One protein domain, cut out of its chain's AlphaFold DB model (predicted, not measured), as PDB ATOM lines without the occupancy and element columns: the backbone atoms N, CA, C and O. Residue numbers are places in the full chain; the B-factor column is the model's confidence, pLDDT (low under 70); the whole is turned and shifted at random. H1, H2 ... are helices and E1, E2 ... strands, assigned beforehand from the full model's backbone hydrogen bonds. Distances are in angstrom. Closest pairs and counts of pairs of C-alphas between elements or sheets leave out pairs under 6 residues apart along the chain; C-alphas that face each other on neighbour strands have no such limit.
ATOM      1  N   TYR A   6     203.077 200.894 134.256       94.00
ATOM      2  CA  TYR A   6     203.412 201.519 132.970       94.00
ATOM      3  C   TYR A   6     203.458 200.516 131.810       94.00
ATOM      4  O   TYR A   6     203.183 200.880 130.668       94.00
ATOM      5  N   TRP A   7     203.845 199.266 132.085       93.38
ATOM      6  CA  TRP A   7     203.894 198.226 131.067       93.38
ATOM      7  C   TRP A   7     202.485 197.751 130.728       93.38
ATOM      8  O   TRP A   7     202.148 197.633 129.551       93.38
ATOM      9  N   LEU A   8     201.658 197.537 131.754       92.50
ATOM     10  CA  LEU A   8     200.260 197.135 131.598       92.50
ATOM     11  C   LEU A   8     199.445 198.197 130.853       92.50
ATOM     12  O   LEU A   8     198.707 197.865 129.923       92.50
ATOM     13  N   ASP A   9     199.635 199.465 131.206       95.06
ATOM     14  CA  ASP A   9     199.023 200.601 130.523       95.06
ATOM     15  C   ASP A   9     199.479 200.651 129.060       95.06
ATOM     16  O   ASP A   9     198.651 200.705 128.155       95.06
ATOM     17  N   PHE A  10     200.786 200.519 128.799       93.62
ATOM     18  CA  PHE A  10     201.330 200.531 127.439       93.62
ATOM     19  C   PHE A  10     200.729 199.438 126.547       93.62
ATOM     20  O   PHE A  10     200.273 199.733 125.437       93.62
ATOM     21  N   ILE A  11     200.709 198.181 127.004       94.56
ATOM     22  CA  ILE A  11     200.170 197.075 126.200       94.56
ATOM     23  C   ILE A  11     198.652 197.183 126.031       94.56
ATOM     24  O   ILE A  11     198.125 196.811 124.979       94.56
ATOM     25  N   SER A  12     197.946 197.710 127.033       94.50
ATOM     26  CA  SER A  12     196.505 197.934 126.977       94.50
ATOM     27  C   SER A  12     196.150 199.046 125.989       94.50
ATOM     28  O   SER A  12     195.392 198.810 125.045       94.50
ATOM     29  N   ASP A  13     196.751 200.225 126.147       97.00
ATOM     30  CA  ASP A  13     196.461 201.423 125.352       97.00
ATOM     31  C   ASP A  13     196.784 201.229 123.869       97.00
ATOM     32  O   ASP A  13     196.095 201.762 122.997       97.00
ATOM     33  N   ASN A  14     197.795 200.411 123.568       95.31
ATOM     34  CA  ASN A  14     198.195 200.091 122.199       95.31
ATOM     35  C   ASN A  14     197.561 198.797 121.666       95.31
ATOM     36  O   ASN A  14     197.856 198.387 120.542       95.31
ATOM     37  N   ASN A  15     196.666 198.158 122.429       95.00
ATOM     38  CA  ASN A  15     195.993 196.917 122.042       95.00
ATOM     39  C   ASN A  15     196.997 195.816 121.634       95.00
ATOM     40  O   ASN A  15     196.814 195.153 120.609       95.00
ATOM     41  N   LEU A  16     198.064 195.659 122.420       95.06
ATOM     42  CA  LEU A  16     199.162 194.710 122.204       95.06
ATOM     43  C   LEU A  16     199.049 193.443 123.056       95.06
ATOM     44  O   LEU A  16     199.802 192.504 122.818       95.06
ATOM     45  N   ASN A  17     198.108 193.381 124.004       94.19
ATOM     46  CA  ASN A  17     197.873 192.184 124.815       94.19
ATOM     47  C   ASN A  17     197.786 190.927 123.943       94.19
ATOM     48  O   ASN A  17     196.901 190.814 123.088       94.19
ATOM     49  N   ASN A  18     198.703 189.989 124.176       93.75
ATOM     50  CA  ASN A  18     198.772 188.717 123.472       93.75
ATOM     51  C   ASN A  18     198.989 188.805 121.949       93.75
ATOM     52  O   ASN A  18     198.742 187.834 121.226       93.75
ATOM     53  N   LYS A  19     199.474 189.943 121.441       95.56
ATOM     54  CA  LYS A  19     199.723 190.151 120.011       95.56
ATOM     55  C   LYS A  19     201.197 190.124 119.661       95.56
ATOM     56  O   LYS A  19     202.054 190.530 120.441       95.56
ATOM     57  N   ALA A  20     201.444 189.682 118.434       95.19
ATOM     58  CA  ALA A  20     202.727 189.835 117.782       95.19
ATOM     59  C   ALA A  20     202.891 191.257 117.230       95.19
ATOM     60  O   ALA A  20     201.937 191.829 116.696       95.19
ATOM     61  N   PHE A  21     204.097 191.799 117.338       92.75
ATOM     62  CA  PHE A  21     204.511 193.050 116.719       92.75
ATOM     63  C   PHE A  21     205.993 192.984 116.345       92.75
ATOM     64  O   PHE A  21     206.768 192.227 116.930       92.75
ATOM     65  N   GLU A  22     206.360 193.799 115.368       93.69
ATOM     66  CA  GLU A  22     207.729 193.951 114.892       93.69
ATOM     67  C   GLU A  22     208.314 195.247 115.460       93.69
ATOM     68  O   GLU A  22     207.641 196.284 115.498       93.69
ATOM     69  N   ILE A  23     209.577 195.193 115.876       91.75
ATOM     70  CA  ILE A  23     210.434 196.369 116.011       91.75
ATOM     71  C   ILE A  23     211.359 196.360 114.790       91.75
ATOM     72  O   ILE A  23     212.259 195.518 114.740       91.75
ATOM     73  N   PRO A  24     211.153 197.255 113.806       94.81
ATOM     74  CA  PRO A  24     212.021 197.324 112.636       94.81
ATOM     75  C   PRO A  24     213.453 197.710 113.019       94.81
ATOM     76  O   PRO A  24     213.670 198.394 114.021       94.81
ATOM     77  N   ASP A  25     214.421 197.330 112.189       95.12
ATOM     78  CA  ASP A  25     215.845 197.637 112.375       95.12
ATOM     79  C   ASP A  25     216.127 199.142 112.523       95.12
ATOM     80  O   ASP A  25     216.862 199.538 113.424       95.12
ATOM     81  N   THR A  34     213.481 192.937 115.355       92.00
ATOM     82  CA  THR A  34     212.994 191.714 116.006       92.00
ATOM     83  C   THR A  34     211.468 191.620 116.008       92.00
ATOM     84  O   THR A  34     210.773 192.634 116.033       92.00
ATOM     85  N   ASP A  35     210.961 190.389 116.040       94.06
ATOM     86  CA  ASP A  35     209.541 190.088 116.191       94.06
ATOM     87  C   ASP A  35     209.253 189.538 117.588       94.06
ATOM     88  O   ASP A  35     209.789 188.496 117.992       94.06
ATOM     89  N   PHE A  36     208.335 190.190 118.295       93.12
ATOM     90  CA  PHE A  36     207.923 189.800 119.638       93.12
ATOM     91  C   PHE A  36     206.436 189.506 119.717       93.12
ATOM     92  O   PHE A  36     205.634 190.129 119.030       93.12
ATOM     93  N   LYS A  37     206.054 188.617 120.635       95.62
ATOM     94  CA  LYS A  37     204.694 188.565 121.176       95.62
ATOM     95  C   LYS A  37     204.687 189.216 122.555       95.62
ATOM     96  O   LYS A  37     205.377 188.725 123.443       95.62
ATOM     97  N   ALA A  38     203.904 190.277 122.746       95.88
ATOM     98  CA  ALA A  38     203.676 190.841 124.078       95.88
ATOM     99  C   ALA A  38     202.800 189.903 124.915       95.88
ATOM    100  O   ALA A  38     201.781 189.396 124.436       95.88
ATOM    101  N   PHE A  39     203.185 189.702 126.170       95.25
ATOM    102  CA  PHE A  39     202.433 188.892 127.115       95.25
ATOM    103  C   PHE A  39     201.289 189.674 127.749       95.25
ATOM    104  O   PHE A  39     201.404 190.866 128.033       95.25
ATOM    105  N   GLU A  40     200.181 188.980 127.994       93.50
ATOM    106  CA  GLU A  40     199.170 189.440 128.944       93.50
ATOM    107  C   GLU A  40     199.574 189.072 130.383       93.50
ATOM    108  O   GLU A  40     200.503 188.295 130.599       93.50
ATOM    109  N   CYS A  41     198.864 189.594 131.388       92.81
ATOM    110  CA  CYS A  41     199.230 189.393 132.795       92.81
ATOM    111  C   CYS A  41     199.415 187.922 133.204       92.81
ATOM    112  O   CYS A  41     200.311 187.633 133.994       92.81
ATOM    113  N   SER A  42     198.583 187.003 132.704       93.50
ATOM    114  CA  SER A  42     198.706 185.571 133.015       93.50
ATOM    115  C   SER A  42     199.964 184.948 132.424       93.50
ATOM    116  O   SER A  42     200.623 184.175 133.110       93.50
ATOM    117  N   ASP A  43     200.325 185.321 131.197       94.75
ATOM    118  CA  ASP A  43     201.536 184.831 130.535       94.75
ATOM    119  C   ASP A  43     202.797 185.362 131.242       94.75
ATOM    120  O   ASP A  43     203.759 184.623 131.431       94.75
ATOM    121  N   ILE A  44     202.774 186.620 131.706       95.19
ATOM    122  CA  ILE A  44     203.864 187.217 132.501       95.19
ATOM    123  C   ILE A  44     204.088 186.439 133.804       95.19
ATOM    124  O   ILE A  44     205.234 186.145 134.173       95.19
ATOM    125  N   ASP A  45     202.998 186.141 134.518       94.25
ATOM    126  CA  ASP A  45     203.048 185.408 135.783       94.25
ATOM    127  C   ASP A  45     203.577 183.986 135.575       94.25
ATOM    128  O   ASP A  45     204.441 183.542 136.335       94.25
ATOM    129  N   ASP A  46     203.119 183.308 134.519       95.38
ATOM    130  CA  ASP A  46     203.538 181.950 134.179       95.38
ATOM    131  C   ASP A  46     205.020 181.901 133.788       95.38
ATOM    132  O   ASP A  46     205.803 181.210 134.444       95.38
ATOM    133  N   GLU A  47     205.448 182.710 132.811       94.25
ATOM    134  CA  GLU A  47     206.842 182.722 132.349       94.25
ATOM    135  C   GLU A  47     207.820 183.084 133.459       94.25
ATOM    136  O   GLU A  47     208.889 182.482 133.614       94.25
ATOM    137  N   THR A  48     207.440 184.030 134.311       93.94
ATOM    138  CA  THR A  48     208.349 184.442 135.368       93.94
ATOM    139  C   THR A  48     208.367 183.484 136.563       93.94
ATOM    140  O   THR A  48     209.389 183.374 137.248       93.94
ATOM    141  N   SER A  49     207.272 182.772 136.829       93.88
ATOM    142  CA  SER A  49     207.170 181.878 137.990       93.88
ATOM    143  C   SER A  49     207.560 180.434 137.684       93.88
ATOM    144  O   SER A  49     208.014 179.735 138.593       93.88
ATOM    145  N   ASN A  50     207.408 179.986 136.435       95.88
ATOM    146  CA  ASN A  50     207.481 178.568 136.075       95.88
ATOM    147  C   ASN A  50     208.576 178.220 135.058       95.88
ATOM    148  O   ASN A  50     208.906 177.038 134.921       95.88
ATOM    149  N   TYR A  51     209.211 179.206 134.416       94.50
ATOM    150  CA  TYR A  51     210.179 178.963 133.345       94.50
ATOM    151  C   TYR A  51     211.516 179.681 133.558       94.50
ATOM    152  O   TYR A  51     211.637 180.677 134.274       94.50
ATOM    153  N   TYR A  52     212.580 179.125 132.972       92.69
ATOM    154  CA  TYR A  52     213.906 179.745 132.985       92.69
ATOM    155  C   TYR A  52     214.101 180.603 131.727       92.69
ATOM    156  O   TYR A  52     213.794 180.119 130.643       92.69
ATOM    157  N   PRO A  53     214.711 181.800 131.846       93.19
ATOM    158  CA  PRO A  53     215.390 182.313 133.041       93.19
ATOM    159  C   PRO A  53     214.496 183.061 134.051       93.19
ATOM    160  O   PRO A  53     215.013 183.430 135.112       93.19
ATOM    161  N   GLY A  54     213.195 183.227 133.783       93.62
ATOM    162  CA  GLY A  54     212.209 183.924 134.626       93.62
ATOM    163  C   GLY A  54     212.329 183.648 136.131       93.62
ATOM    164  O   GLY A  54     212.596 184.569 136.910       93.62
ATOM    165  N   ILE A  55     212.290 182.368 136.522       95.38
ATOM    166  CA  ILE A  55     212.400 181.896 137.920       95.38
ATOM    167  C   ILE A  55     213.612 182.492 138.657       95.38
ATOM    168  O   ILE A  55     213.602 182.683 139.879       95.38
ATOM    169  N   ASN A  56     214.710 182.732 137.937       95.25
ATOM    170  CA  ASN A  56     215.945 183.223 138.529       95.25
ATOM    171  C   ASN A  56     216.027 184.750 138.518       95.25
ATOM    172  O   ASN A  56     216.398 185.349 139.526       95.25
ATOM    173  N   VAL A  57     215.678 185.378 137.396       94.38
ATOM    174  CA  VAL A  57     215.864 186.824 137.207       94.38
ATOM    175  C   VAL A  57     214.842 187.658 137.981       94.38
ATOM    176  O   VAL A  57     215.165 188.775 138.390       94.38
ATOM    177  N   VAL A  58     213.682 187.086 138.325       94.94
ATOM    178  CA  VAL A  58     212.683 187.736 139.193       94.94
ATOM    179  C   VAL A  58     213.209 188.065 140.584       94.94
ATOM    180  O   VAL A  58     212.820 189.062 141.187       94.94
ATOM    181  N   LYS A  59     214.169 187.281 141.089       93.62
ATOM    182  CA  LYS A  59     214.838 187.545 142.374       93.62
ATOM    183  C   LYS A  59     215.689 188.816 142.329       93.62
ATOM    184  O   LYS A  59     215.995 189.376 143.377       93.62
ATOM    185  N   SER A  60     216.041 189.262 141.126       94.81
ATOM    186  CA  SER A  60     216.750 190.511 140.844       94.81
ATOM    187  C   SER A  60     215.812 191.631 140.376       94.81
ATOM    188  O   SER A  60     216.301 192.684 139.985       94.81
ATOM    189  N   GLY A  61     214.490 191.420 140.416       92.81
ATOM    190  CA  GLY A  61     213.470 192.393 140.014       92.81
ATOM    191  C   GLY A  61     213.058 192.341 138.543       92.81
ATOM    192  O   GLY A  61     212.174 193.089 138.160       92.81
ATOM    193  N   TYR A  62     213.643 191.460 137.728       94.31
ATOM    194  CA  TYR A  62     213.320 191.384 136.302       94.31
ATOM    195  C   TYR A  62     212.092 190.513 136.023       94.31
ATOM    196  O   TYR A  62     211.969 189.412 136.558       94.31
ATOM    197  N   ILE A  63     211.217 190.981 135.138       94.94
ATOM    198  CA  ILE A  63     209.935 190.354 134.799       94.94
ATOM    199  C   ILE A  63     209.882 190.105 133.294       94.94
ATOM    200  O   ILE A  63     210.159 191.026 132.526       94.94
ATOM    201  N   ALA A  64     209.547 188.878 132.881       94.19
ATOM    202  CA  ALA A  64     209.375 188.534 131.469       94.19
ATOM    203  C   ALA A  64     208.098 189.188 130.943       94.19
ATOM    204  O   ALA A  64     207.039 189.020 131.541       94.19
ATOM    205  N   VAL A  65     208.179 189.927 129.840       95.06
ATOM    206  CA  VAL A  65     207.028 190.696 129.329       95.06
ATOM    207  C   VAL A  65     206.655 190.410 127.883       95.06
ATOM    208  O   VAL A  65     205.608 190.851 127.403       95.06
ATOM    209  N   ALA A  66     207.500 189.667 127.186       94.38
ATOM    210  CA  ALA A  66     207.276 189.231 125.823       94.38
ATOM    211  C   ALA A  66     208.139 187.996 125.536       94.38
ATOM    212  O   ALA A  66     209.007 187.657 126.337       94.38
ATOM    213  N   CYS A  67     207.970 187.392 124.362       93.62
ATOM    214  CA  CYS A  67     208.904 186.400 123.824       93.62
ATOM    215  C   CYS A  67     209.277 186.692 122.370       93.62
ATOM    216  O   CYS A  67     208.439 187.185 121.605       93.62
ATOM    217  N   CYS A  68     210.519 186.378 121.962       91.69
ATOM    218  CA  CYS A  68     210.863 186.347 120.534       91.69
ATOM    219  C   CYS A  68     210.050 185.253 119.853       91.69
ATOM    220  O   CYS A  68     210.088 184.095 120.277       91.69
ATOM    221  N   LEU A  69     209.425 185.565 118.718       89.12
ATOM    222  CA  LEU A  69     208.738 184.550 117.907       89.12
ATOM    223  C   LEU A  69     209.692 183.476 117.360       89.12
ATOM    224  O   LEU A  69     209.280 182.369 117.021       89.12
ATOM    225  N   CYS A  70     210.978 183.803 117.301       86.12
ATOM    226  CA  CYS A  70     212.063 182.927 116.895       86.12
ATOM    227  C   CYS A  70     212.578 181.997 118.010       86.12
ATOM    228  O   CYS A  70     213.411 181.131 117.741       86.12
ATOM    229  N   GLY A  71     212.134 182.195 119.257       79.88
ATOM    230  CA  GLY A  71     212.590 181.429 120.420       79.88
ATOM    231  C   GLY A  71     214.031 181.717 120.855       79.88
ATOM    232  O   GLY A  71     214.645 180.878 121.509       79.88
ATOM    233  N   SER A  72     214.602 182.870 120.485       82.25
ATOM    234  CA  SER A  72     215.961 183.261 120.901       82.25
ATOM    235  C   SER A  72     216.044 183.744 122.352       82.25
ATOM    236  O   SER A  72     217.139 183.790 122.914       82.25
ATOM    237  N   GLY A  73     214.905 184.093 122.951       84.56
ATOM    238  CA  GLY A  73     214.791 184.571 124.321       84.56
ATOM    239  C   GLY A  73     213.632 185.545 124.501       84.56
ATOM    240  O   GLY A  73     212.916 185.875 123.549       84.56
ATOM    241  N   ASP A  74     213.503 186.023 125.734       88.88
ATOM    242  CA  ASP A  74     212.393 186.853 126.191       88.88
ATOM    243  C   ASP A  74     212.892 188.238 126.618       88.88
ATOM    244  O   ASP A  74     213.932 188.347 127.278       88.88
ATOM    245  N   PRO A  75     212.187 189.322 126.261       90.31
ATOM    246  CA  PRO A  75     212.414 190.634 126.852       90.31
ATOM    247  C   PRO A  75     212.021 190.683 128.333       90.31
ATOM    248  O   PRO A  75     210.929 190.256 128.718       90.31
ATOM    249  N   TYR A  76     212.895 191.284 129.148       92.31
ATOM    250  CA  TYR A  76     212.675 191.507 130.577       92.31
ATOM    251  C   TYR A  76     212.719 192.996 130.927       92.31
ATOM    252  O   TYR A  76     213.579 193.725 130.431       92.31
ATOM    253  N   ILE A  77     211.847 193.428 131.835       92.31
ATOM    254  CA  ILE A  77     211.845 194.785 132.414       92.31
ATOM    255  C   ILE A  77     212.058 194.732 133.929       92.31
ATOM    256  O   ILE A  77     211.849 193.678 134.525       92.31
ATOM    257  N   TYR A  78     212.481 195.849 134.529       85.38
ATOM    258  CA  TYR A  78     212.719 196.017 135.970       85.38
ATOM    259  C   TYR A  78     211.718 197.001 136.580       85.38
ATOM    260  O   TYR A  78     211.546 198.084 135.974       85.38
TER     261      TYR A  78
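AT A GLANCE: This is residues 6 to 25 and 34 to 78 of the 78 residues of an uncharacterized protein of Vibrio jasicida (UniProt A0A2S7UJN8). A small antiparallel sheet, E1 - E2 - E3, makes one end, and H2 and H3, meeting at a corner as an L, make the other. H1 lies near Ala 38 of E2, and residues 76 to 77 pair antiparallel with 63 to 64. The printed part has 65 residues, with three helices and three strands, H1 E1 E2 H2 H3 E3, class mixed. It is compact, radius of gyration of the C-alphas 11.4 A, spanning 29 by 25 by 17 A.

HOW THE PARTS SIT: H1, residues 6 to 13, is not on the sheet. E1, residues 20 to 23, is antiparallel to E2, residues 34 to 38, with N 21 and O 36 2.8 A apart. H2, residues 41 to 50, only grazes the sheet with residues 43 to 47. H2 and H3, residues 54 to 60, touch only at the corner, the closest C-alphas, Thr 48 and Gly 54, 4.0 A apart, about perpendicular at 89 degrees. E3, residues 66 to 68, is antiparallel to E2, with N 37 and O 67 2.9 A apart. Every O i to N i+4 pair is within hydrogen-bond range in H1 and H2; H3 has 1 of 3, and 3 of 4 O i to N i+3 pairs.

IN THESE COORDINATES: H1 begins at C-alpha 6 (203.412, 201.519, 132.970); E3 ends at C-alpha 68 (210.863, 186.347, 120.534). H2 is 14.0 A long, E2 12.4 A.

THE WHOLE: Residues 26 to 33 are not printed; C-alphas 25 and 34 are 7.5 A apart. No printed residue is under pLDDT 70.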